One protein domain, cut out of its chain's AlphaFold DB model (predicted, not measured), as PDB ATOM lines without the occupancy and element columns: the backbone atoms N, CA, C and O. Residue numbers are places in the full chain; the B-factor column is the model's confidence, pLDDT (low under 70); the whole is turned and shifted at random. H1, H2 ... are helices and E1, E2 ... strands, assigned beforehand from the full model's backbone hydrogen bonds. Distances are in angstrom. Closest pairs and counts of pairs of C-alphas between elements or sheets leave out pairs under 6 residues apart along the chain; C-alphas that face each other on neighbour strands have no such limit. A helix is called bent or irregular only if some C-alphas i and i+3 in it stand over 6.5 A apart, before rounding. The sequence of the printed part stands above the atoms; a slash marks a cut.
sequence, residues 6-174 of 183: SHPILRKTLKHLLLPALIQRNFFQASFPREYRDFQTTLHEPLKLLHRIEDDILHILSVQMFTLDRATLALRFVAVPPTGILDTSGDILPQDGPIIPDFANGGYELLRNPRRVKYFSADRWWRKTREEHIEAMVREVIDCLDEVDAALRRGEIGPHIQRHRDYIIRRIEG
ATOM      1  N   SER A   6     167.264 210.190 163.356       65.50
ATOM      2  CA  SER A   6     166.915 211.124 164.423       65.50
ATOM      3  C   SER A   6     166.431 210.414 165.691       65.50
ATOM      4  O   SER A   6     166.713 210.886 166.787       65.50
ATOM      5  N   HIS A   7     165.812 209.232 165.584       76.75
ATOM      6  CA  HIS A   7     165.344 208.459 166.741       76.75
ATOM      7  C   HIS A   7     166.464 207.928 167.650       76.75
ATOM      8  O   HIS A   7     166.362 208.116 168.865       76.75
ATOM      9  N   PRO A   8     167.535 207.285 167.136       84.50
ATOM     10  CA  PRO A   8     168.682 206.910 167.961       84.50
ATOM     11  C   PRO A   8     169.325 208.103 168.675       84.50
ATOM     12  O   PRO A   8     169.635 208.008 169.863       84.50
ATOM     13  N   ILE A   9     169.476 209.231 167.969       86.94
ATOM     14  CA  ILE A   9     170.039 210.462 168.531       86.94
ATOM     15  C   ILE A   9     169.114 211.002 169.622       86.94
ATOM     16  O   ILE A   9     169.562 211.193 170.745       86.94
ATOM     17  N   LEU A  10     167.813 211.127 169.353       86.81
ATOM     18  CA  LEU A  10     166.825 211.567 170.336       86.81
ATOM     19  C   LEU A  10     166.834 210.682 171.586       86.81
ATOM     20  O   LEU A  10     166.918 211.203 172.693       86.81
ATOM     21  N   ARG A  11     166.841 209.351 171.451       89.00
ATOM     22  CA  ARG A  11     166.944 208.442 172.609       89.00
ATOM     23  C   ARG A  11     168.205 208.691 173.431       89.00
ATOM     24  O   ARG A  11     168.139 208.684 174.660       89.00
ATOM     25  N   LYS A  12     169.348 208.882 172.768       90.56
ATOM     26  CA  LYS A  12     170.621 209.196 173.428       90.56
ATOM     27  C   LYS A  12     170.523 210.533 174.168       90.56
ATOM     28  O   LYS A  12     170.855 210.587 175.348       90.56
ATOM     29  N   THR A  13     170.009 211.573 173.518       91.56
ATOM     30  CA  THR A  13     169.849 212.910 174.100       91.56
ATOM     31  C   THR A  13     168.882 212.906 175.285       91.56
ATOM     32  O   THR A  13     169.194 213.490 176.318       91.56
ATOM     33  N   LEU A  14     167.757 212.188 175.205       91.81
ATOM     34  CA  LEU A  14     166.816 212.043 176.323       91.81
ATOM     35  C   LEU A  14     167.477 211.391 177.540       91.81
ATOM     36  O   LEU A  14     167.297 211.857 178.660       91.81
ATOM     37  N   LYS A  15     168.285 210.347 177.330       92.12
ATOM     38  CA  LYS A  15     169.025 209.694 178.420       92.12
ATOM     39  C   LYS A  15     170.126 210.575 179.007       92.12
ATOM     40  O   LYS A  15     170.418 210.443 180.188       92.12
ATOM     41  N   HIS A  16     170.756 211.424 178.197       94.56
ATOM     42  CA  HIS A  16     171.906 212.222 178.622       94.56
ATOM     43  C   HIS A  16     171.529 213.584 179.217       94.56
ATOM     44  O   HIS A  16     172.235 214.068 180.094       94.56
ATOM     45  N   LEU A  17     170.434 214.196 178.757       95.19
ATOM     46  CA  LEU A  17     170.004 215.525 179.193       95.19
ATOM     47  C   LEU A  17     168.729 215.462 180.038       95.19
ATOM     48  O   LEU A  17     168.732 215.898 181.187       95.19
ATOM     49  N   LEU A  18     167.648 214.892 179.494       93.25
ATOM     50  CA  LEU A  18     166.334 214.944 180.144       93.25
ATOM     51  C   LEU A  18     166.265 214.066 181.397       93.25
ATOM     52  O   LEU A  18     165.815 214.527 182.440       93.25
ATOM     53  N   LEU A  19     166.720 212.813 181.318       93.88
ATOM     54  CA  LEU A  19     166.648 211.886 182.449       93.88
ATOM     55  C   LEU A  19     167.403 212.415 183.688       93.88
ATOM     56  O   LEU A  19     166.804 212.417 184.760       93.88
ATOM     57  N   PRO A  20     168.647 212.928 183.590       95.19
ATOM     58  CA  PRO A  20     169.305 213.571 184.729       95.19
ATOM     59  C   PRO A  20     168.524 214.760 185.299       95.19
ATOM     60  O   PRO A  20     168.406 214.871 186.517       95.19
ATOM     61  N   ALA A  21     167.947 215.613 184.446       94.25
ATOM     62  CA  ALA A  21     167.146 216.758 184.888       94.25
ATOM     63  C   ALA A  21     165.860 216.338 185.626       94.25
ATOM     64  O   ALA A  21     165.415 217.027 186.547       94.25
ATOM     65  N   LEU A  22     165.271 215.202 185.244       93.06
ATOM     66  CA  LEU A  22     164.130 214.598 185.931       93.06
ATOM     67  C   LEU A  22     164.541 213.959 187.264       93.06
ATOM     68  O   LEU A  22     163.857 214.152 188.267       93.06
ATOM     69  N   ILE A  23     165.681 213.263 187.311       93.38
ATOM     70  CA  ILE A  23     166.228 212.689 188.552       93.38
ATOM     71  C   ILE A  23     166.522 213.788 189.580       93.38
ATOM     72  O   ILE A  23     166.189 213.635 190.750       93.38
ATOM     73  N   GLN A  24     167.074 214.925 189.150       94.31
ATOM     74  CA  GLN A  24     167.272 216.101 190.012       94.31
ATOM     75  C   GLN A  24     165.961 216.648 190.597       94.31
ATOM     76  O   GLN A  24     165.978 217.296 191.639       94.31
ATOM     77  N   ARG A  25     164.826 216.366 189.947       90.94
ATOM     78  CA  ARG A  25     163.469 216.693 190.407       90.94
ATOM     79  C   ARG A  25     162.799 215.525 191.138       90.94
ATOM     80  O   ARG A  25     161.575 215.485 191.217       90.94
ATOM     81  N   ASN A  26     163.584 214.582 191.664       94.62
ATOM     82  CA  ASN A  26     163.142 213.401 192.412       94.62
ATOM     83  C   ASN A  26     162.272 212.412 191.622       94.62
ATOM     84  O   ASN A  26     161.572 211.597 192.223       94.62
ATOM     85  N   PHE A  27     162.323 212.444 190.287       93.38
ATOM     86  CA  PHE A  27     161.744 211.362 189.501       93.38
ATOM     87  C   PHE A  27     162.655 210.132 189.514       93.38
ATOM     88  O   PHE A  27     163.868 210.230 189.325       93.38
ATOM     89  N   PHE A  28     162.060 208.953 189.650       93.44
ATOM     90  CA  PHE A  28     162.728 207.666 189.506       93.44
ATOM     91  C   PHE A  28     162.027 206.815 188.449       93.44
ATOM     92  O   PHE A  28     160.820 206.913 188.244       93.44
ATOM     93  N   GLN A  29     162.783 205.974 187.745       90.00
ATOM     94  CA  GLN A  29     162.207 205.110 186.718       90.00
ATOM     95  C   GLN A  29     161.430 203.960 187.360       90.00
ATOM     96  O   GLN A  29     161.997 203.150 188.093       90.00
ATOM     97  N   ALA A  30     160.154 203.847 187.017       86.75
ATOM     98  CA  ALA A  30     159.328 202.692 187.304       86.75
ATOM     99  C   ALA A  30     159.289 201.752 186.092       86.75
ATOM    100  O   ALA A  30     159.529 202.129 184.941       86.75
ATOM    101  N   SER A  31     159.020 200.476 186.353       79.12
ATOM    102  CA  SER A  31     158.778 199.525 185.272       79.12
ATOM    103  C   SER A  31     157.319 199.590 184.856       79.12
ATOM    104  O   SER A  31     156.448 199.662 185.714       79.12
ATOM    105  N   PHE A  32     157.054 199.455 183.557       74.69
ATOM    106  CA  PHE A  32     155.693 199.187 183.108       74.69
ATOM    107  C   PHE A  32     155.161 197.903 183.760       74.69
ATOM    108  O   PHE A  32     155.937 196.933 183.919       74.69
ATOM    109  N   PRO A  33     153.854 197.864 184.074       75.50
ATOM    110  CA  PRO A  33     153.165 196.619 184.376       75.50
ATOM    111  C   PRO A  33     153.377 195.620 183.231       75.50
ATOM    112  O   PRO A  33     153.621 196.004 182.083       75.50
ATOM    113  N   ARG A  34     153.389 194.325 183.550       77.94
ATOM    114  CA  ARG A  34     153.840 193.268 182.626       77.94
ATOM    115  C   ARG A  34     153.028 193.256 181.330       77.94
ATOM    116  O   ARG A  34     153.593 193.038 180.263       77.94
ATOM    117  N   GLU A  35     151.739 193.504 181.453       76.38
ATOM    118  CA  GLU A  35     150.729 193.575 180.407       76.38
ATOM    119  C   GLU A  35     150.955 194.721 179.404       76.38
ATOM    120  O   GLU A  35     150.506 194.609 178.270       76.38
ATOM    121  N   TYR A  36     151.731 195.752 179.764       69.69
ATOM    122  CA  TYR A  36     152.053 196.889 178.889       69.69
ATOM    123  C   TYR A  36     153.497 196.870 178.369       69.69
ATOM    124  O   TYR A  36     153.940 197.808 177.706       69.69
ATOM    125  N   ARG A  37     154.262 195.804 178.645       73.94
ATOM    126  CA  ARG A  37     155.632 195.620 178.130       73.94
ATOM    127  C   ARG A  37     155.638 195.060 176.712       73.94
ATOM    128  O   ARG A  37     156.335 194.082 176.434       73.94
ATOM    129  N   ASP A  38     154.864 195.655 175.818       75.00
ATOM    130  CA  ASP A  38     154.963 195.310 174.411       75.00
ATOM    131  C   ASP A  38     156.111 196.082 173.724       75.00
ATOM    132  O   ASP A  38     156.745 197.002 174.271       75.00
ATOM    133  N   PHE A  39     156.444 195.637 172.513       61.25
ATOM    134  CA  PHE A  39     157.489 196.257 171.706       61.25
ATOM    135  C   PHE A  39     157.140 197.704 171.331       61.25
ATOM    136  O   PHE A  39     158.041 198.539 171.260       61.25
ATOM    137  N   GLN A  40     155.856 198.009 171.114       64.12
ATOM    138  CA  GLN A  40     155.399 199.343 170.736       64.12
ATOM    139  C   GLN A  40     155.584 200.315 171.904       64.12
ATOM    140  O   GLN A  40     156.255 201.327 171.725       64.12
ATOM    141  N   THR A  41     155.150 199.982 173.116       69.12
ATOM    142  CA  THR A  41     155.365 200.788 174.326       69.12
ATOM    143  C   THR A  41     156.849 201.066 174.548       69.12
ATOM    144  O   THR A  41     157.256 202.202 174.767       69.12
ATOM    145  N   THR A  42     157.714 200.060 174.385       70.06
ATOM    146  CA  THR A  42     159.174 200.239 174.534       70.06
ATOM    147  C   THR A  42     159.767 201.153 173.446       70.06
ATOM    148  O   THR A  42     160.738 201.894 173.668       70.06
ATOM    149  N   LEU A  43     159.193 201.107 172.243       68.56
ATOM    150  CA  LEU A  43     159.575 201.968 171.133       68.56
ATOM    151  C   LEU A  43     159.112 203.415 171.378       68.56
ATOM    152  O   LEU A  43     159.873 204.343 171.111       68.56
ATOM    153  N   HIS A  44     157.916 203.611 171.913       77.00
ATOM    154  CA  HIS A  44     157.327 204.925 172.121       77.00
ATOM    155  C   HIS A  44     157.780 205.586 173.425       77.00
ATOM    156  O   HIS A  44     157.870 206.802 173.467       77.00
ATOM    157  N   GLU A  45     158.164 204.840 174.456       80.06
ATOM    158  CA  GLU A  45     158.454 205.396 175.784       80.06
ATOM    159  C   GLU A  45     159.907 205.111 176.215       80.06
ATOM    160  O   GLU A  45     160.185 204.233 177.038       80.06
ATOM    161  N   PRO A  46     160.894 205.841 175.659       80.56
ATOM    162  CA  PRO A  46     162.323 205.546 175.810       80.56
ATOM    163  C   PRO A  46     162.852 205.636 177.245       80.56
ATOM    164  O   PRO A  46     163.933 205.106 177.519       80.56
ATOM    165  N   LEU A  47     162.141 206.339 178.129       82.38
ATOM    166  CA  LEU A  47     162.531 206.549 179.523       82.38
ATOM    167  C   LEU A  47     161.723 205.702 180.511       82.38
ATOM    168  O   LEU A  47     161.994 205.796 181.708       82.38
ATOM    169  N   LYS A  48     160.823 204.834 180.024       85.88
ATOM    170  CA  LYS A  48     159.800 204.160 180.837       85.88
ATOM    171  C   LYS A  48     158.905 205.168 181.579       85.88
ATOM    172  O   LYS A  48     158.987 206.371 181.334       85.88
ATOM    173  N   LEU A  49     158.068 204.664 182.483       86.19
ATOM    174  CA  LEU A  49     157.352 205.492 183.446       86.19
ATOM    175  C   LEU A  49     158.336 206.104 184.440       86.19
ATOM    176  O   LEU A  49     159.274 205.451 184.900       86.19
ATOM    177  N   LEU A  50     158.106 207.360 184.782       90.94
ATOM    178  CA  LEU A  50     158.886 208.124 185.742       90.94
ATOM    179  C   LEU A  50     157.965 208.514 186.888       90.94
ATOM    180  O   LEU A  50     156.947 209.156 186.665       90.94
ATOM    181  N   HIS A  51     158.295 208.106 188.104       91.75
ATOM    182  CA  HIS A  51     157.477 208.334 189.288       91.75
ATOM    183  C   HIS A  51     158.147 209.359 190.195       91.75
ATOM    184  O   HIS A  51     159.365 209.350 190.339       91.75
ATOM    185  N   ARG A  52     157.354 210.207 190.838       92.50
ATOM    186  CA  ARG A  52     157.760 211.068 191.953       92.50
ATOM    187  C   ARG A  52     156.647 211.037 192.989       92.50
ATOM    188  O   ARG A  52     155.484 211.027 192.609       92.50
ATOM    189  N   ILE A  53     156.989 211.024 194.272       90.56
ATOM    190  CA  ILE A  53     156.008 211.164 195.353       90.56
ATOM    191  C   ILE A  53     156.245 212.517 196.023       90.56
ATOM    192  O   ILE A  53     157.376 212.826 196.394       90.56
ATOM    193  N   GLU A  54     155.195 213.327 196.128       87.88
ATOM    194  CA  GLU A  54     155.201 214.664 196.731       87.88
ATOM    195  C   GLU A  54     153.865 214.847 197.465       87.88
ATOM    196  O   GLU A  54     152.818 214.623 196.865       87.88
ATOM    197  N   ASP A  55     153.893 215.180 198.759       88.56
ATOM    198  CA  ASP A  55     152.695 215.337 199.609       88.56
ATOM    199  C   ASP A  55     151.702 214.155 199.532       88.56
ATOM    200  O   ASP A  55     150.495 214.337 199.385       88.56
ATOM    201  N   ASP A  56     152.228 212.926 199.585       86.38
ATOM    202  CA  ASP A  56     151.488 211.662 199.418       86.38
ATOM    203  C   ASP A  56     150.774 211.502 198.062       86.38
ATOM    204  O   ASP A  56     150.025 210.549 197.856       86.38
ATOM    205  N   ILE A  57     151.028 212.380 197.092       85.50
ATOM    206  CA  ILE A  57     150.537 212.261 195.720       85.50
ATOM    207  C   ILE A  57     151.628 211.616 194.866       85.50
ATOM    208  O   ILE A  57     152.786 212.034 194.856       85.50
ATOM    209  N   LEU A  58     151.244 210.590 194.112       88.94
ATOM    210  CA  LEU A  58     152.113 209.923 193.155       88.94
ATOM    211  C   LEU A  58     151.974 210.633 191.812       88.94
ATOM    212  O   LEU A  58     150.936 210.566 191.156       88.94
ATOM    213  N   HIS A  59     153.033 211.306 191.388       86.94
ATOM    214  CA  HIS A  59     153.155 211.876 190.059       86.94
ATOM    215  C   HIS A  59     153.784 210.841 189.133       86.94
ATOM    216  O   HIS A  59     154.901 210.383 189.373       86.94
ATOM    217  N   ILE A  60     153.086 210.499 188.059       87.56
ATOM    218  CA  ILE A  60     153.578 209.600 187.017       87.56
ATOM    219  C   ILE A  60     153.770 210.425 185.754       87.56
ATOM    220  O   ILE A  60     152.843 211.085 185.296       87.56
ATOM    221  N   LEU A  61     154.970 210.384 185.190       86.44
ATOM    222  CA  LEU A  61     155.361 211.028 183.946       86.44
ATOM    223  C   LEU A  61     155.715 209.957 182.911       86.44
ATOM    224  O   LEU A  61     156.522 209.067 183.174       86.44
ATOM    225  N   SER A  62     155.161 210.081 181.713       87.38
ATOM    226  CA  SER A  62     155.590 209.355 180.523       87.38
ATOM    227  C   SER A  62     156.129 210.330 179.475       87.38
ATOM    228  O   SER A  62     155.532 211.368 179.181       87.38
ATOM    229  N   VAL A  63     157.288 209.993 178.910       87.38
ATOM    230  CA  VAL A  63     157.880 210.713 177.779       87.38
ATOM    231  C   VAL A  63     157.641 209.878 176.536       87.38
ATOM    232  O   VAL A  63     158.299 208.856 176.357       87.38
ATOM    233  N   GLN A  64     156.728 210.320 175.678       86.19
ATOM    234  CA  GLN A  64     156.310 209.577 174.495       86.19
ATOM    235  C   GLN A  64     156.973 210.142 173.235       86.19
ATOM    236  O   GLN A  64     156.887 211.332 172.956       86.19
ATOM    237  N   MET A  65     157.623 209.286 172.454       84.88
ATOM    238  CA  MET A  65     158.182 209.556 171.134       84.88
ATOM    239  C   MET A  65     157.177 209.162 170.047       84.88
ATOM    240  O   MET A  65     156.611 208.066 170.074       84.88
ATOM    241  N   PHE A  66     157.025 210.008 169.034       78.75
ATOM    242  CA  PHE A  66     156.222 209.698 167.848       78.75
ATOM    243  C   PHE A  66     157.063 208.943 166.825       78.75
ATOM    244  O   PHE A  66     158.123 209.418 166.463       78.75
ATOM    245  N   THR A  67     156.623 207.769 166.368       64.94
ATOM    246  CA  THR A  67     157.432 206.873 165.508       64.94
ATOM    247  C   THR A  67     157.308 207.140 164.016       64.94
ATOM    248  O   THR A  67     158.154 206.687 163.248       64.94
ATOM    249  N   LEU A  68     156.241 207.825 163.605       62.34
ATOM    250  CA  LEU A  68     155.954 208.132 162.202       62.34
ATOM    251  C   LEU A  68     156.390 209.544 161.804       62.34
ATOM    252  O   LEU A  68     156.447 209.850 160.615       62.34
ATOM    253  N   ASP A  69     156.718 210.378 162.789       55.53
ATOM    254  CA  ASP A  69     157.144 211.754 162.592       55.53
ATOM    255  C   ASP A  69     158.624 211.930 162.936       55.53
ATOM    256  O   ASP A  69     159.215 211.171 163.700       55.53
ATOM    257  N   ARG A  70     159.208 212.993 162.374       67.00
ATOM    258  CA  ARG A  70     160.519 213.570 162.738       67.00
ATOM    259  C   ARG A  70     160.680 213.574 164.262       67.00
ATOM    260  O   ARG A  70     159.669 213.743 164.929       67.00
ATOM    261  N   ALA A  71     161.908 213.526 164.801       72.12
ATOM    262  CA  ALA A  71     162.198 213.639 166.245       72.12
ATOM    263  C   ALA A  71     161.243 214.593 166.999       72.12
ATOM    264  O   ALA A  71     161.450 215.807 167.042       72.12
ATOM    265  N   THR A  72     160.189 213.999 167.556       80.75
ATOM    266  CA  THR A  72     159.055 214.664 168.193       80.75
ATOM    267  C   THR A  72     158.708 213.872 169.436       80.75
ATOM    268  O   THR A  72     158.730 212.635 169.425       80.75
ATOM    269  N   LEU A  73     158.398 214.588 170.508       84.31
ATOM    270  CA  LEU A  73     157.978 213.993 171.762       84.31
ATOM    271  C   LEU A  73     156.801 214.742 172.384       84.31
ATOM    272  O   LEU A  73     156.596 215.933 172.136       84.31
ATOM    273  N   ALA A  74     156.065 214.033 173.227       82.62
ATOM    274  CA  ALA A  74     155.069 214.576 174.134       82.62
ATOM    275  C   ALA A  74     155.423 214.183 175.572       82.62
ATOM    276  O   ALA A  74     156.003 213.122 175.821       82.62
ATOM    277  N   LEU A  75     155.062 215.050 176.513       81.19
ATOM    278  CA  LEU A  75     155.103 214.737 177.934       81.19
ATOM    279  C   LEU A  75     153.684 214.477 178.420       81.19
ATOM    280  O   LEU A  75     152.792 215.303 178.196       81.19
ATOM    281  N   ARG A  76     153.507 213.352 179.105       79.75
ATOM    282  CA  ARG A  76     152.242 212.944 179.701       79.75
ATOM    283  C   ARG A  76     152.388 212.788 181.199       79.75
ATOM    284  O   ARG A  76     153.357 212.188 181.643       79.75
ATOM    285  N   PHE A  77     151.449 213.314 181.971       78.56
ATOM    286  CA  PHE A  77     151.504 213.295 183.431       78.56
ATOM    287  C   PHE A  77     150.217 212.727 184.015       78.56
ATOM    288  O   PHE A  77     149.167 212.851 183.415       78.56
ATOM    289  N   VAL A  78     150.251 212.160 185.208       78.50
ATOM    290  CA  VAL A  78     149.053 211.964 186.031       78.50
ATOM    291  C   VAL A  78     149.444 212.142 187.490       78.50
ATOM    292  O   VAL A  78     150.531 211.738 187.897       78.50
ATOM    293  N   ALA A  79     148.577 212.799 188.254       80.75
ATOM    294  CA  ALA A  79     148.723 212.967 189.692       80.75
ATOM    295  C   ALA A  79     147.705 212.056 190.377       80.75
ATOM    296  O   ALA A  79     146.499 212.193 190.174       80.75
ATOM    297  N   VAL A  80     148.205 211.100 191.150       83.25
ATOM    298  CA  VAL A  80     147.419 210.030 191.750       83.25
ATOM    299  C   VAL A  80     147.409 210.234 193.264       83.25
ATOM    300  O   VAL A  80     148.438 209.996 193.908       83.25
ATOM    301  N   PRO A  81     146.295 210.706 193.851       83.56
ATOM    302  CA  PRO A  81     146.193 210.863 195.297       83.56
ATOM    303  C   PRO A  81     146.162 209.491 195.997       83.56
ATOM    304  O   PRO A  81     145.889 208.481 195.340       83.56
ATOM    305  N   PRO A  82     146.338 209.435 197.332       85.00
ATOM    306  CA  PRO A  82     146.247 208.188 198.102       85.00
ATOM    307  C   PRO A  82     144.923 207.437 197.915       85.00
ATOM    308  O   PRO A  82     144.867 206.216 197.999       85.00
ATOM    309  N   THR A  83     143.843 208.168 197.628       81.88
ATOM    310  CA  THR A  83     142.514 207.606 197.355       81.88
ATOM    311  C   THR A  83     142.399 206.926 195.990       81.88
ATOM    312  O   THR A  83     141.365 206.330 195.708       81.88
ATOM    313  N   GLY A  84     143.412 207.044 195.129       82.81
ATOM    314  CA  GLY A  84     143.381 206.553 193.758       82.81
ATOM    315  C   GLY A  84     142.714 207.507 192.762       82.81
ATOM    316  O   GLY A  84     142.245 208.601 193.102       82.81
ATOM    317  N   ILE A  85     142.676 207.078 191.503       77.81
ATOM    318  CA  ILE A  85     142.071 207.801 190.373       77.81
ATOM    319  C   ILE A  85     141.034 206.935 189.670       77.81
ATOM    320  O   ILE A  85     141.086 205.718 189.770       77.81
ATOM    321  N   LEU A  86     140.114 207.550 188.931       70.19
ATOM    322  CA  LEU A  86     139.174 206.804 188.099       70.19
ATOM    323  C   LEU A  86     139.840 206.351 186.794       70.19
ATOM    324  O   LEU A  86     140.541 207.129 186.143       70.19
ATOM    325  N   ASP A  87     139.600 205.109 186.388       70.81
ATOM    326  CA  ASP A  87     139.970 204.615 185.063       70.81
ATOM    327  C   ASP A  87     138.907 204.954 184.003       70.81
ATOM    328  O   ASP A  87     137.877 205.580 184.280       70.81
ATOM    329  N   THR A  88     139.163 204.536 182.758       66.69
ATOM    330  CA  THR A  88     138.222 204.656 181.630       66.69
ATOM    331  C   THR A  88     136.874 203.978 181.855       66.69
ATOM    332  O   THR A  88     135.888 204.373 181.235       66.69
ATOM    333  N   SER A  89     136.829 202.993 182.747       72.38
ATOM    334  CA  SER A  89     135.664 202.174 183.081       72.38
ATOM    335  C   SER A  89     134.830 202.772 184.224       72.38
ATOM    336  O   SER A  89     133.687 202.366 184.419       72.38
ATOM    337  N   GLY A  90     135.365 203.768 184.942       70.12
ATOM    338  CA  GLY A  90     134.737 204.376 186.117       70.12
ATOM    339  C   GLY A  90     135.102 203.698 187.443       70.12
ATOM    340  O   GLY A  90     134.518 204.037 188.473       70.12
ATOM    341  N   ASP A  91     136.069 202.781 187.432       78.00
ATOM    342  CA  ASP A  91     136.601 202.113 188.616       78.00
ATOM    343  C   ASP A  91     137.732 202.932 189.247       78.00
ATOM    344  O   ASP A  91     138.461 203.649 188.564       78.00
ATOM    345  N   ILE A  92     137.905 202.820 190.568       80.12
ATOM    346  CA  ILE A  92     139.018 203.470 191.271       80.12
ATOM    347  C   ILE A  92     140.268 202.591 191.156       80.12
ATOM    348  O   ILE A  92     140.340 201.518 191.756       80.12
ATOM    349  N   LEU A  93     141.276 203.078 190.436       81.69
ATOM    350  CA  LEU A  93     142.630 202.539 190.441       81.69
ATOM    351  C   LEU A  93     143.377 203.058 191.671       81.69
ATOM    352  O   LEU A  93     143.549 204.276 191.802       81.69
ATOM    353  N   PRO A  94     143.835 202.169 192.569       85.38
ATOM    354  CA  PRO A  94     144.581 202.577 193.747       85.38
ATOM    355  C   PRO A  94     145.950 203.139 193.350       85.38
ATOM    356  O   PRO A  94     146.456 202.880 192.259       85.38
ATOM    357  N   GLN A  95     146.556 203.908 194.253       84.06
ATOM    358  CA  GLN A  95     147.813 204.607 193.989       84.06
ATOM    359  C   GLN A  95     148.984 203.681 193.620       84.06
ATOM    360  O   GLN A  95     149.853 204.062 192.841       84.06
ATOM    361  N   ASP A  96     148.993 202.461 194.148       83.19
ATOM    362  CA  ASP A  96     149.966 201.401 193.873       83.19
ATOM    363  C   ASP A  96     149.580 200.505 192.678       83.19
ATOM    364  O   ASP A  96     150.283 199.543 192.357       83.19
ATOM    365  N   GLY A  97     148.471 200.822 192.006       82.38
ATOM    366  CA  GLY A  97     147.966 200.102 190.847       82.38
ATOM    367  C   GLY A  97     148.769 200.345 189.560       82.38
ATOM    368  O   GLY A  97     149.645 201.212 189.495       82.38
ATOM    369  N   PRO A  98     148.461 199.592 188.485       79.50
ATOM    370  CA  PRO A  98     149.117 199.706 187.183       79.50
ATOM    371  C   PRO A  98     148.634 200.946 186.409       79.50
ATOM    372  O   PRO A  98     148.006 200.841 185.358       79.50
ATOM    373  N   ILE A  99     148.913 202.137 186.938       78.25
ATOM    374  CA  ILE A  99     148.468 203.400 186.350       78.25
ATOM    375  C   ILE A  99     149.437 203.828 185.250       78.25
ATOM    376  O   ILE A  99     150.631 204.021 185.477       78.25
ATOM    377  N   ILE A 100     148.896 204.024 184.051       75.69
ATOM    378  CA  ILE A 100     149.621 204.565 182.905       75.69
ATOM    379  C   ILE A 100     148.915 205.848 182.469       75.69
ATOM    380  O   ILE A 100     147.700 205.806 182.264       75.69
ATOM    381  N   PRO A 101     149.642 206.970 182.288       73.62
ATOM    382  CA  PRO A 101     149.041 208.235 181.875       73.62
ATOM    383  C   PRO A 101     148.134 208.108 180.638       73.62
ATOM    384  O   PRO A 101     147.062 208.698 180.621       73.62
ATOM    385  N   ASP A 102     148.510 207.296 179.644       66.56
ATOM    386  CA  ASP A 102     147.754 207.088 178.394       66.56
ATOM    387  C   ASP A 102     146.372 206.460 178.584       66.56
ATOM    388  O   ASP A 102     145.472 206.720 177.787       66.56
ATOM    389  N   PHE A 103     146.211 205.627 179.613       52.06
ATOM    390  CA  PHE A 103     145.016 204.805 179.830       52.06
ATOM    391  C   PHE A 103     144.201 205.248 181.050       52.06
ATOM    392  O   PHE A 103     143.122 204.719 181.307       52.06
ATOM    393  N   ALA A 104     144.693 206.228 181.807       48.31
ATOM    394  CA  ALA A 104     143.953 206.830 182.901       48.31
ATOM    395  C   ALA A 104     142.929 207.843 182.364       48.31
ATOM    396  O   ALA A 104     143.287 208.749 181.602       48.31
ATOM    397  N   ASN A 105     141.678 207.768 182.838       42.75
ATOM    398  CA  ASN A 105     140.719 208.875 182.737       42.75
ATOM    399  C   ASN A 105     141.232 210.038 183.606       42.75
ATOM    400  O   ASN A 105     140.808 210.242 184.739       42.75
ATOM    401  N   GLY A 106     142.214 210.779 183.101       44.91
ATOM    402  CA  GLY A 106     142.970 211.734 183.912       44.91
ATOM    403  C   GLY A 106     144.451 211.846 183.560       44.91
ATOM    404  O   GLY A 106     145.171 212.604 184.201       44.91
ATOM    405  N   GLY A 107     144.930 211.148 182.531       41.81
ATOM    406  CA  GLY A 107     146.193 211.514 181.902       41.81
ATOM    407  C   GLY A 107     146.176 212.972 181.437       41.81
ATOM    408  O   GLY A 107     145.268 213.419 180.737       41.81
ATOM    409  N   TYR A 108     147.181 213.728 181.844       50.34
ATOM    410  CA  TYR A 108     147.577 214.987 181.244       50.34
ATOM    411  C   TYR A 108     148.474 214.715 180.061       50.34
ATOM    412  O   TYR A 108     149.376 213.890 180.123       50.34
ATOM    413  N   GLU A 109     148.320 215.544 179.053       51.41
ATOM    414  CA  GLU A 109     149.409 215.933 178.180       51.41
ATOM    415  C   GLU A 109     149.790 217.355 178.588       51.41
ATOM    416  O   GLU A 109     148.912 218.110 178.984       51.41
ATOM    417  N   LEU A 110     151.059 217.761 178.562       46.75
ATOM    418  CA  LEU A 110     151.420 219.163 178.843       46.75
ATOM    419  C   LEU A 110     150.620 220.070 177.895       46.75
ATOM    420  O   LEU A 110     150.708 219.899 176.688       46.75
ATOM    421  N   LEU A 111     149.788 220.982 178.395       42.03
ATOM    422  CA  LEU A 111     148.782 221.658 177.572       42.03
ATOM    423  C   LEU A 111     149.204 223.089 177.233       42.03
ATOM    424  O   LEU A 111     149.365 223.917 178.121       42.03
ATOM    425  N   ARG A 112     149.257 223.444 175.939       36.25
ATOM    426  CA  ARG A 112     149.195 224.869 175.525       36.25
ATOM    427  C   ARG A 112     147.775 225.444 175.722       36.25
ATOM    428  O   ARG A 112     147.575 226.653 175.667       36.25
ATOM    429  N   ASN A 113     146.776 224.570 175.893       31.98
ATOM    430  CA  ASN A 113     145.345 224.845 176.071       31.98
ATOM    431  C   ASN A 113     144.672 223.585 176.668       31.98
ATOM    432  O   ASN A 113     145.084 222.504 176.246       31.98
ATOM    433  N   PRO A 114     143.624 223.667 177.522       38.97
ATOM    434  CA  PRO A 114     142.911 222.538 178.163       38.97
ATOM    435  C   PRO A 114     142.444 221.364 177.266       38.97
ATOM    436  O   PRO A 114     141.825 220.430 177.769       38.97
ATOM    437  N   ARG A 115     142.694 221.393 175.951       38.09
ATOM    438  CA  ARG A 115     142.317 220.359 174.972       38.09
ATOM    439  C   ARG A 115     143.420 219.966 173.977       38.09
ATOM    440  O   ARG A 115     143.107 219.303 172.992       38.09
ATOM    441  N   ARG A 116     144.666 220.444 174.117       44.41
ATOM    442  CA  ARG A 116     145.728 220.185 173.122       44.41
ATOM    443  C   ARG A 116     147.085 219.880 173.748       44.41
ATOM    444  O   ARG A 116     147.686 220.765 174.360       44.41
ATOM    445  N   VAL A 117     147.568 218.670 173.473       58.25
ATOM    446  CA  VAL A 117     148.937 218.178 173.693       58.25
ATOM    447  C   VAL A 117     149.957 219.214 173.213       58.25
ATOM    448  O   VAL A 117     149.885 219.688 172.074       58.25
ATOM    449  N   LYS A 118     150.927 219.562 174.056       66.06
ATOM    450  CA  LYS A 118     152.138 220.286 173.669       66.06
ATOM    451  C   LYS A 118     153.118 219.255 173.133       66.06
ATOM    452  O   LYS A 118     153.730 218.492 173.880       66.06
ATOM    453  N   TYR A 119     153.233 219.245 171.816       73.38
ATOM    454  CA  TYR A 119     154.270 218.513 171.113       73.38
ATOM    455  C   TYR A 119     155.541 219.350 171.073       73.38
ATOM    456  O   TYR A 119     155.494 220.539 170.751       73.38
ATOM    457  N   PHE A 120     156.670 218.713 171.357       80.00
ATOM    458  CA  PHE A 120     157.993 219.274 171.132       80.00
ATOM    459  C   PHE A 120     158.564 218.614 169.891       80.00
ATOM    460  O   PHE A 120     158.597 217.386 169.812       80.00
ATOM    461  N   SER A 121     158.989 219.414 168.920       80.62
ATOM    462  CA  SER A 121     159.553 218.917 167.670       80.62
ATOM    463  C   SER A 121     160.835 219.669 167.354       80.62
ATOM    464  O   SER A 121     160.902 220.888 167.503       80.62
ATOM    465  N   ALA A 122     161.859 218.948 166.904       74.62
ATOM    466  CA  ALA A 122     163.091 219.558 166.426       74.62
ATOM    467  C   ALA A 122     162.821 220.211 165.054       74.62
ATOM    468  O   ALA A 122     162.947 219.568 164.009       74.62
ATOM    469  N   ASP A 123     162.387 221.475 165.062       63.81
ATOM    470  CA  ASP A 123     161.844 222.159 163.885       63.81
ATOM    471  C   ASP A 123     162.902 222.426 162.791       63.81
ATOM    472  O   ASP A 123     163.974 222.986 163.041       63.81
ATOM    473  N   ARG A 124     162.576 221.993 161.563       56.12
ATOM    474  CA  ARG A 124     162.992 222.518 160.243       56.12
ATOM    475  C   ARG A 124     162.386 221.625 159.162       56.12
ATOM    476  O   ARG A 124     162.998 220.658 158.704       56.12
ATOM    477  N   TRP A 125     161.176 221.962 158.721       51.97
ATOM    478  CA  TRP A 125     160.382 221.100 157.843       51.97
ATOM    479  C   TRP A 125     161.032 220.744 156.485       51.97
ATOM    480  O   TRP A 125     160.669 219.721 155.900       51.97
ATOM    481  N   TRP A 126     162.047 221.494 156.034       51.84
ATOM    482  CA  TRP A 126     162.754 221.298 154.756       51.84
ATOM    483  C   TRP A 126     164.218 220.803 154.857       51.84
ATOM    484  O   TRP A 126     164.891 220.704 153.830       51.84
ATOM    485  N   ARG A 127     164.769 220.507 156.050       59.22
ATOM    486  CA  ARG A 127     166.170 220.033 156.212       59.22
ATOM    487  C   ARG A 127     166.263 218.810 157.125       59.22
ATOM    488  O   ARG A 127     165.440 218.623 158.009       59.22
ATOM    489  N   LYS A 128     167.309 217.999 156.926       68.12
ATOM    490  CA  LYS A 128     167.674 216.886 157.818       68.12
ATOM    491  C   LYS A 128     167.824 217.403 159.257       68.12
ATOM    492  O   LYS A 128     168.602 218.334 159.483       68.12
ATOM    493  N   THR A 129     167.104 216.805 160.206       73.25
ATOM    494  CA  THR A 129     167.227 217.111 161.637       73.25
ATOM    495  C   THR A 129     168.650 216.806 162.106       73.25
ATOM    496  O   THR A 129     169.177 215.725 161.845       73.25
ATOM    497  N   ARG A 130     169.293 217.781 162.751       81.94
ATOM    498  CA  ARG A 130     170.651 217.671 163.298       81.94
ATOM    499  C   ARG A 130     170.588 217.434 164.805       81.94
ATOM    500  O   ARG A 130     169.612 217.831 165.435       81.94
ATOM    501  N   GLU A 131     171.639 216.839 165.369       86.12
ATOM    502  CA  GLU A 131     171.765 216.595 166.817       86.12
ATOM    503  C   GLU A 131     171.583 217.892 167.625       86.12
ATOM    504  O   GLU A 131     170.803 217.907 168.567       86.12
ATOM    505  N   GLU A 132     172.146 219.014 167.162       87.62
ATOM    506  CA  GLU A 132     171.985 220.342 167.782       87.62
ATOM    507  C   GLU A 132     170.516 220.793 167.923       87.62
ATOM    508  O   GLU A 132     170.146 221.400 168.927       87.62
ATOM    509  N   HIS A 133     169.650 220.467 166.955       85.50
ATOM    510  CA  HIS A 133     168.225 220.806 167.035       85.50
ATOM    511  C   HIS A 133     167.485 219.898 168.025       85.50
ATOM    512  O   HIS A 133     166.557 220.340 168.694       85.50
ATOM    513  N   ILE A 134     167.896 218.629 168.116       87.31
ATOM    514  CA  ILE A 134     167.345 217.671 169.079       87.31
ATOM    515  C   ILE A 134     167.732 218.085 170.497       87.31
ATOM    516  O   ILE A 134     166.881 218.090 171.380       87.31
ATOM    517  N   GLU A 135     168.986 218.475 170.722       90.69
ATOM    518  CA  GLU A 135     169.430 219.005 172.014       90.69
ATOM    519  C   GLU A 135     168.684 220.280 172.399       90.69
ATOM    520  O   GLU A 135     168.242 220.390 173.539       90.69
ATOM    521  N   ALA A 136     168.508 221.220 171.464       88.06
ATOM    522  CA  ALA A 136     167.743 222.439 171.709       88.06
ATOM    523  C   ALA A 136     166.288 222.129 172.093       88.06
ATOM    524  O   ALA A 136     165.805 222.639 173.100       88.06
ATOM    525  N   MET A 137     165.630 221.226 171.357       89.31
ATOM    526  CA  MET A 137     164.285 220.751 171.687       89.31
ATOM    527  C   MET A 137     164.247 220.091 173.075       89.31
ATOM    528  O   MET A 137     163.353 220.367 173.864       89.31
ATOM    529  N   VAL A 138     165.215 219.232 173.415       89.88
ATOM    530  CA  VAL A 138     165.260 218.586 174.738       89.88
ATOM    531  C   VAL A 138     165.522 219.600 175.859       89.88
ATOM    532  O   VAL A 138     164.979 219.438 176.947       89.88
ATOM    533  N   ARG A 139     166.297 220.663 175.617       90.50
ATOM    534  CA  ARG A 139     166.455 221.762 176.584       90.50
ATOM    535  C   ARG A 139     165.158 222.540 176.779       90.50
ATOM    536  O   ARG A 139     164.783 222.759 177.919       90.50
ATOM    537  N   GLU A 140     164.423 222.832 175.709       85.81
ATOM    538  CA  GLU A 140     163.091 223.447 175.812       85.81
ATOM    539  C   GLU A 140     162.132 222.593 176.661       85.81
ATOM    540  O   GLU A 140     161.355 223.112 177.461       85.81
ATOM    541  N   VAL A 141     162.213 221.265 176.532       87.19
ATOM    542  CA  VAL A 141     161.451 220.331 177.373       87.19
ATOM    543  C   VAL A 141     161.862 220.442 178.841       87.19
ATOM    544  O   VAL A 141     160.989 220.447 179.705       87.19
ATOM    545  N   ILE A 142     163.165 220.535 179.127       89.50
ATOM    546  CA  ILE A 142     163.693 220.696 180.492       89.50
ATOM    547  C   ILE A 142     163.223 222.018 181.102       89.50
ATOM    548  O   ILE A 142     162.760 222.018 182.239       89.50
ATOM    549  N   ASP A 143     163.288 223.114 180.348       85.44
ATOM    550  CA  ASP A 143     162.839 224.435 180.800       85.44
ATOM    551  C   ASP A 143     161.325 224.436 181.080       85.44
ATOM    552  O   ASP A 143     160.846 225.063 182.024       85.44
ATOM    553  N   CYS A 144     160.559 223.646 180.320       83.62
ATOM    554  CA  CYS A 144     159.126 223.465 180.533       83.62
ATOM    555  C   CYS A 144     158.789 222.685 181.822       83.62
ATOM    556  O   CYS A 144     157.637 222.724 182.259       83.62
ATOM    557  N   LEU A 145     159.739 221.972 182.445       83.38
ATOM    558  CA  LEU A 145     159.468 221.198 183.666       83.38
ATOM    559  C   LEU A 145     159.093 222.091 184.852       83.38
ATOM    560  O   LEU A 145     158.293 221.678 185.687       83.38
ATOM    561  N   ASP A 146     159.604 223.319 184.909       81.06
ATOM    562  CA  ASP A 146     159.260 224.251 185.986       81.06
ATOM    563  C   ASP A 146     157.801 224.726 185.865       81.06
ATOM    564  O   ASP A 146     157.101 224.869 186.870       81.06
ATOM    565  N   GLU A 147     157.303 224.896 184.633       75.50
ATOM    566  CA  GLU A 147     155.882 225.167 184.373       75.50
ATOM    567  C   GLU A 147     155.003 223.987 184.805       75.50
ATOM    568  O   GLU A 147     153.939 224.200 185.392       75.50
ATOM    569  N   VAL A 148     155.458 222.751 184.561       75.19
ATOM    570  CA  VAL A 148     154.770 221.536 185.024       75.19
ATOM    571  C   VAL A 148     154.704 221.508 186.541       75.19
ATOM    572  O   VAL A 148     153.616 221.364 187.089       75.19
ATOM    573  N   ASP A 149     155.834 221.672 187.226       78.12
ATOM    574  CA  ASP A 149     155.881 221.649 188.688       78.12
ATOM    575  C   ASP A 149     154.984 222.734 189.293       78.12
ATOM    576  O   ASP A 149     154.269 222.492 190.267       78.12
ATOM    577  N   ALA A 150     154.967 223.924 188.693       76.31
ATOM    578  CA  ALA A 150     154.090 225.000 189.124       76.31
ATOM    579  C   ALA A 150     152.603 224.657 188.920       76.31
ATOM    580  O   ALA A 150     151.796 224.909 189.815       76.31
ATOM    581  N   ALA A 151     152.241 224.058 187.783       71.50
ATOM    582  CA  ALA A 151     150.872 223.616 187.514       71.50
ATOM    583  C   ALA A 151     150.429 222.493 188.467       71.50
ATOM    584  O   ALA A 151     149.308 222.544 188.978       71.50
ATOM    585  N   LEU A 152     151.317 221.530 188.752       71.00
ATOM    586  CA  LEU A 152     151.084 220.449 189.713       71.00
ATOM    587  C   LEU A 152     150.783 221.018 191.109       71.00
ATOM    588  O   LEU A 152     149.737 220.715 191.681       71.00
ATOM    589  N   ARG A 153     151.632 221.923 191.619       73.56
ATOM    590  CA  ARG A 153     151.458 222.546 192.948       73.56
ATOM    591  C   ARG A 153     150.205 223.406 193.067       73.56
ATOM    592  O   ARG A 153     149.610 223.476 194.137       73.56
ATOM    593  N   ARG A 154     149.803 224.088 191.991       68.12
ATOM    594  CA  ARG A 154     148.594 224.929 191.992       68.12
ATOM    595  C   ARG A 154     147.302 224.127 191.826       68.12
ATOM    596  O   ARG A 154     146.228 224.718 191.862       68.12
ATOM    597  N   GLY A 155     147.378 222.809 191.617       61.94
ATOM    598  CA  GLY A 155     146.196 222.010 191.295       61.94
ATOM    599  C   GLY A 155     145.542 222.427 189.967       61.94
ATOM    600  O   GLY A 155     144.392 222.086 189.715       61.94
ATOM    601  N   GLU A 156     146.265 223.166 189.112       60.31
ATOM    602  CA  GLU A 156     145.838 223.622 187.769       60.31
ATOM    603  C   GLU A 156     145.925 222.514 186.715       60.31
ATOM    604  O   GLU A 156     145.672 222.692 185.521       60.31
ATOM    605  N   ILE A 157     146.272 221.339 187.201       56.06
ATOM    606  CA  ILE A 157     146.105 220.052 186.585       56.06
ATOM    607  C   ILE A 157     144.585 219.844 186.356       56.06
ATOM    608  O   ILE A 157     143.856 219.372 187.215       56.06
ATOM    609  N   GLY A 158     144.131 220.324 185.185       51.41
ATOM    610  CA  GLY A 158     142.943 220.001 184.370       51.41
ATOM    611  C   GLY A 158     141.552 219.798 185.003       51.41
ATOM    612  O   GLY A 158     141.372 219.639 186.203       51.41
ATOM    613  N   PRO A 159     140.495 219.731 184.165       44.53
ATOM    614  CA  PRO A 159     139.104 219.629 184.627       44.53
ATOM    615  C   PRO A 159     138.791 218.382 185.469       44.53
ATOM    616  O   PRO A 159     137.710 218.298 186.048       44.53
ATOM    617  N   HIS A 160     139.685 217.390 185.505       46.25
ATOM    618  CA  HIS A 160     139.441 216.127 186.185       46.25
ATOM    619  C   HIS A 160     139.869 216.124 187.654       46.25
ATOM    620  O   HIS A 160     139.227 215.409 188.405       46.25
ATOM    621  N   ILE A 161     140.829 216.937 188.124       42.75
ATOM    622  CA  ILE A 161     141.046 217.064 189.581       42.75
ATOM    623  C   ILE A 161     139.880 217.807 190.225       42.75
ATOM    624  O   ILE A 161     139.434 217.415 191.297       42.75
ATOM    625  N   GLN A 162     139.303 218.800 189.540       47.41
ATOM    626  CA  GLN A 162     138.053 219.421 189.989       47.41
ATOM    627  C   GLN A 162     136.881 218.433 189.959       47.41
ATOM    628  O   GLN A 162     136.223 218.260 190.977       47.41
ATOM    629  N   ARG A 163     136.652 217.714 188.848       48.81
ATOM    630  CA  ARG A 163     135.558 216.725 188.774       48.81
ATOM    631  C   ARG A 163     135.742 215.539 189.720       48.81
ATOM    632  O   ARG A 163     134.746 215.057 190.236       48.81
ATOM    633  N   HIS A 164     136.971 215.076 189.952       48.47
ATOM    634  CA  HIS A 164     137.286 213.967 190.861       48.47
ATOM    635  C   HIS A 164     137.194 214.396 192.318       48.47
ATOM    636  O   HIS A 164     136.604 213.680 193.116       48.47
ATOM    637  N   ARG A 165     137.678 215.597 192.662       47.47
ATOM    638  CA  ARG A 165     137.429 216.204 193.975       47.47
ATOM    639  C   ARG A 165     135.927 216.306 194.226       47.47
ATOM    640  O   ARG A 165     135.470 215.831 195.254       47.47
ATOM    641  N   ASP A 166     135.165 216.848 193.280       55.94
ATOM    642  CA  ASP A 166     133.716 217.004 193.422       55.94
ATOM    643  C   ASP A 166     132.986 215.651 193.462       55.94
ATOM    644  O   ASP A 166     132.040 215.493 194.225       55.94
ATOM    645  N   TYR A 167     133.423 214.661 192.679       54.25
ATOM    646  CA  TYR A 167     132.851 213.312 192.662       54.25
ATOM    647  C   TYR A 167     133.156 212.530 193.942       54.25
ATOM    648  O   TYR A 167     132.248 211.961 194.539       54.25
ATOM    649  N   ILE A 168     134.410 212.526 194.406       53.41
ATOM    650  CA  ILE A 168     134.795 211.917 195.685       53.41
ATOM    651  C   ILE A 168     134.060 212.608 196.827       53.41
ATOM    652  O   ILE A 168     133.512 211.912 197.673       53.41
ATOM    653  N   ILE A 169     133.997 213.944 196.843       56.44
ATOM    654  CA  ILE A 169     133.216 214.689 197.837       56.44
ATOM    655  C   ILE A 169     131.758 214.224 197.792       56.44
ATOM    656  O   ILE A 169     131.247 213.794 198.817       56.44
ATOM    657  N   ARG A 170     131.117 214.161 196.619       60.94
ATOM    658  CA  ARG A 170     129.729 213.675 196.492       60.94
ATOM    659  C   ARG A 170     129.543 212.229 196.946       60.94
ATOM    660  O   ARG A 170     128.533 211.893 197.566       60.94
ATOM    661  N   ARG A 171     130.502 211.354 196.653       55.84
ATOM    662  CA  ARG A 171     130.441 209.933 197.009       55.84
ATOM    663  C   ARG A 171     130.705 209.700 198.499       55.84
ATOM    664  O   ARG A 171     130.007 208.890 199.102       55.84
ATOM    665  N   ILE A 172     131.649 210.426 199.102       53.50
ATOM    666  CA  ILE A 172     131.928 210.420 200.550       53.50
ATOM    667  C   ILE A 172     130.764 211.050 201.326       53.50
ATOM    668  O   ILE A 172     130.352 210.515 202.351       53.50
ATOM    669  N   GLU A 173     130.195 212.146 200.824       65.88
ATOM    670  CA  GLU A 173     129.029 212.816 201.413       65.88
ATOM    671  C   GLU A 173     127.710 212.061 201.156       65.88
ATOM    672  O   GLU A 173     126.651 212.492 201.611       65.88
ATOM    673  N   GLY A 174     127.747 210.930 200.438       55.56
ATOM    674  CA  GLY A 174     126.577 210.090 200.170       55.56
ATOM    675  C   GLY A 174     125.501 210.757 199.306       55.56
ATOM    676  O   GLY A 174     124.343 210.334 199.333       55.56
TER     677      GLY A 174
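AT A GLANCE: This is residues 6 to 174 of the 183 residues of an uncharacterized protein of Sphingopyxis sp. HIX (UniProt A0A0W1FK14). What is the main picture? A strongly twisted antiparallel sheet has two helices, H1 and H3, side by side along one side of it, while H4 continues beyond H3 as an arm whose last residues, with the end of the printed part, residues 169 to 174, stick out. What are the parts and their order? The 169 printed residues hold four named helices and six named strands, along the chain H1 E1 H2 E2 E3 E4 E5 E6 H3 H4; the sheet runs E1 - E2 - E3 - E4 - E6, and the class is mixed, helices and strands. How large is the outline? The whole is compact by its radius of gyration of the C-alphas, 16.6 A, yet elongated, spanning 60 by 33 by 28 A.

IN THESE COORDINATES: Where does the first half run? H1 is residues 6 to 23, 24.2 A long, beginning at C-alpha 6 at (166.915, 211.124, 164.423); E1 is residues 28 to 30 and H2 residues 39 to 44. H1 has a kink of 31 degrees near residue 13 and is irregular, but only just: C-alphas 16 and 19 are 6.51 A apart. Where are the remaining strands? E2 is residues 49 to 54, E3 residues 57 to 65, 25.9 A long, and E4 residues 72 to 80, 26.7 A long, ending at C-alpha 80 at (147.419, 210.030, 191.750). E5 is residues 111 to 113 and E6 residues 119 to 121. Where are the last helices? H3 is residues 131 to 153, 33.6 A long, and H4 is residues 158 to 172, 21.8 A long, ending at C-alpha 172 at (131.928, 210.420, 200.550).

HOW THE PARTS SIT: How is the sheet joined? E1, an edge strand, is antiparallel to E2, with N 28 and O 51 2.8 A apart. E2, E3 and E4 form a meander, each strand the antiparallel neighbour of the one before, in two hairpins; N 52 and O 59 are 2.9 A apart, and N 62 and O 76 are 2.8 A apart. E6, the other edge strand, is antiparallel to E4, with N 73 and O 120 2.9 A apart. Which helices are on the sheet? H1 and H3 form two layers with it, helices on one face of a sheet; H1 has a height over the sheet of 7.1 A, while H3, at 3.3 A, stands at the sheet's level. H1 and H3 touch, closest at the C-alphas of Leu 10 and Ile 134, 6.3 A apart, and run the same way at a steep tilt of 36 degrees, only just steep. H2 only grazes the sheet with residues 41 to 44. What of E5 and H4? E5 pairs with no named strand, but its residues 111 to 113 pair antiparallel with residues 116 to 117. H4 touches no helix and is not on the sheet. Are the helix backbones in range? Every O i to N i+4 pair is within hydrogen-bond range in H2, against 12 of 14 in H1, 17 of 19 in H3 and 10 of 11 in H4.

THE WHOLE: How far does it reach? The two C-alphas farthest apart are those of Arg 127 and Gly 174, at 60.0 A. Is anything missing, and which link is long? The printed part has no cut, and the long link is E4 to E5, 30 residues, 81 to 110, with no named element; within it residues 85 to 86 pair antiparallel with residues 92 to 93. Where is confidence low? The mean pLDDT of the printed part is 74.1, and 55 residues are under 70, among them residues 102 to 118, 123 to 128 and 154 to 174.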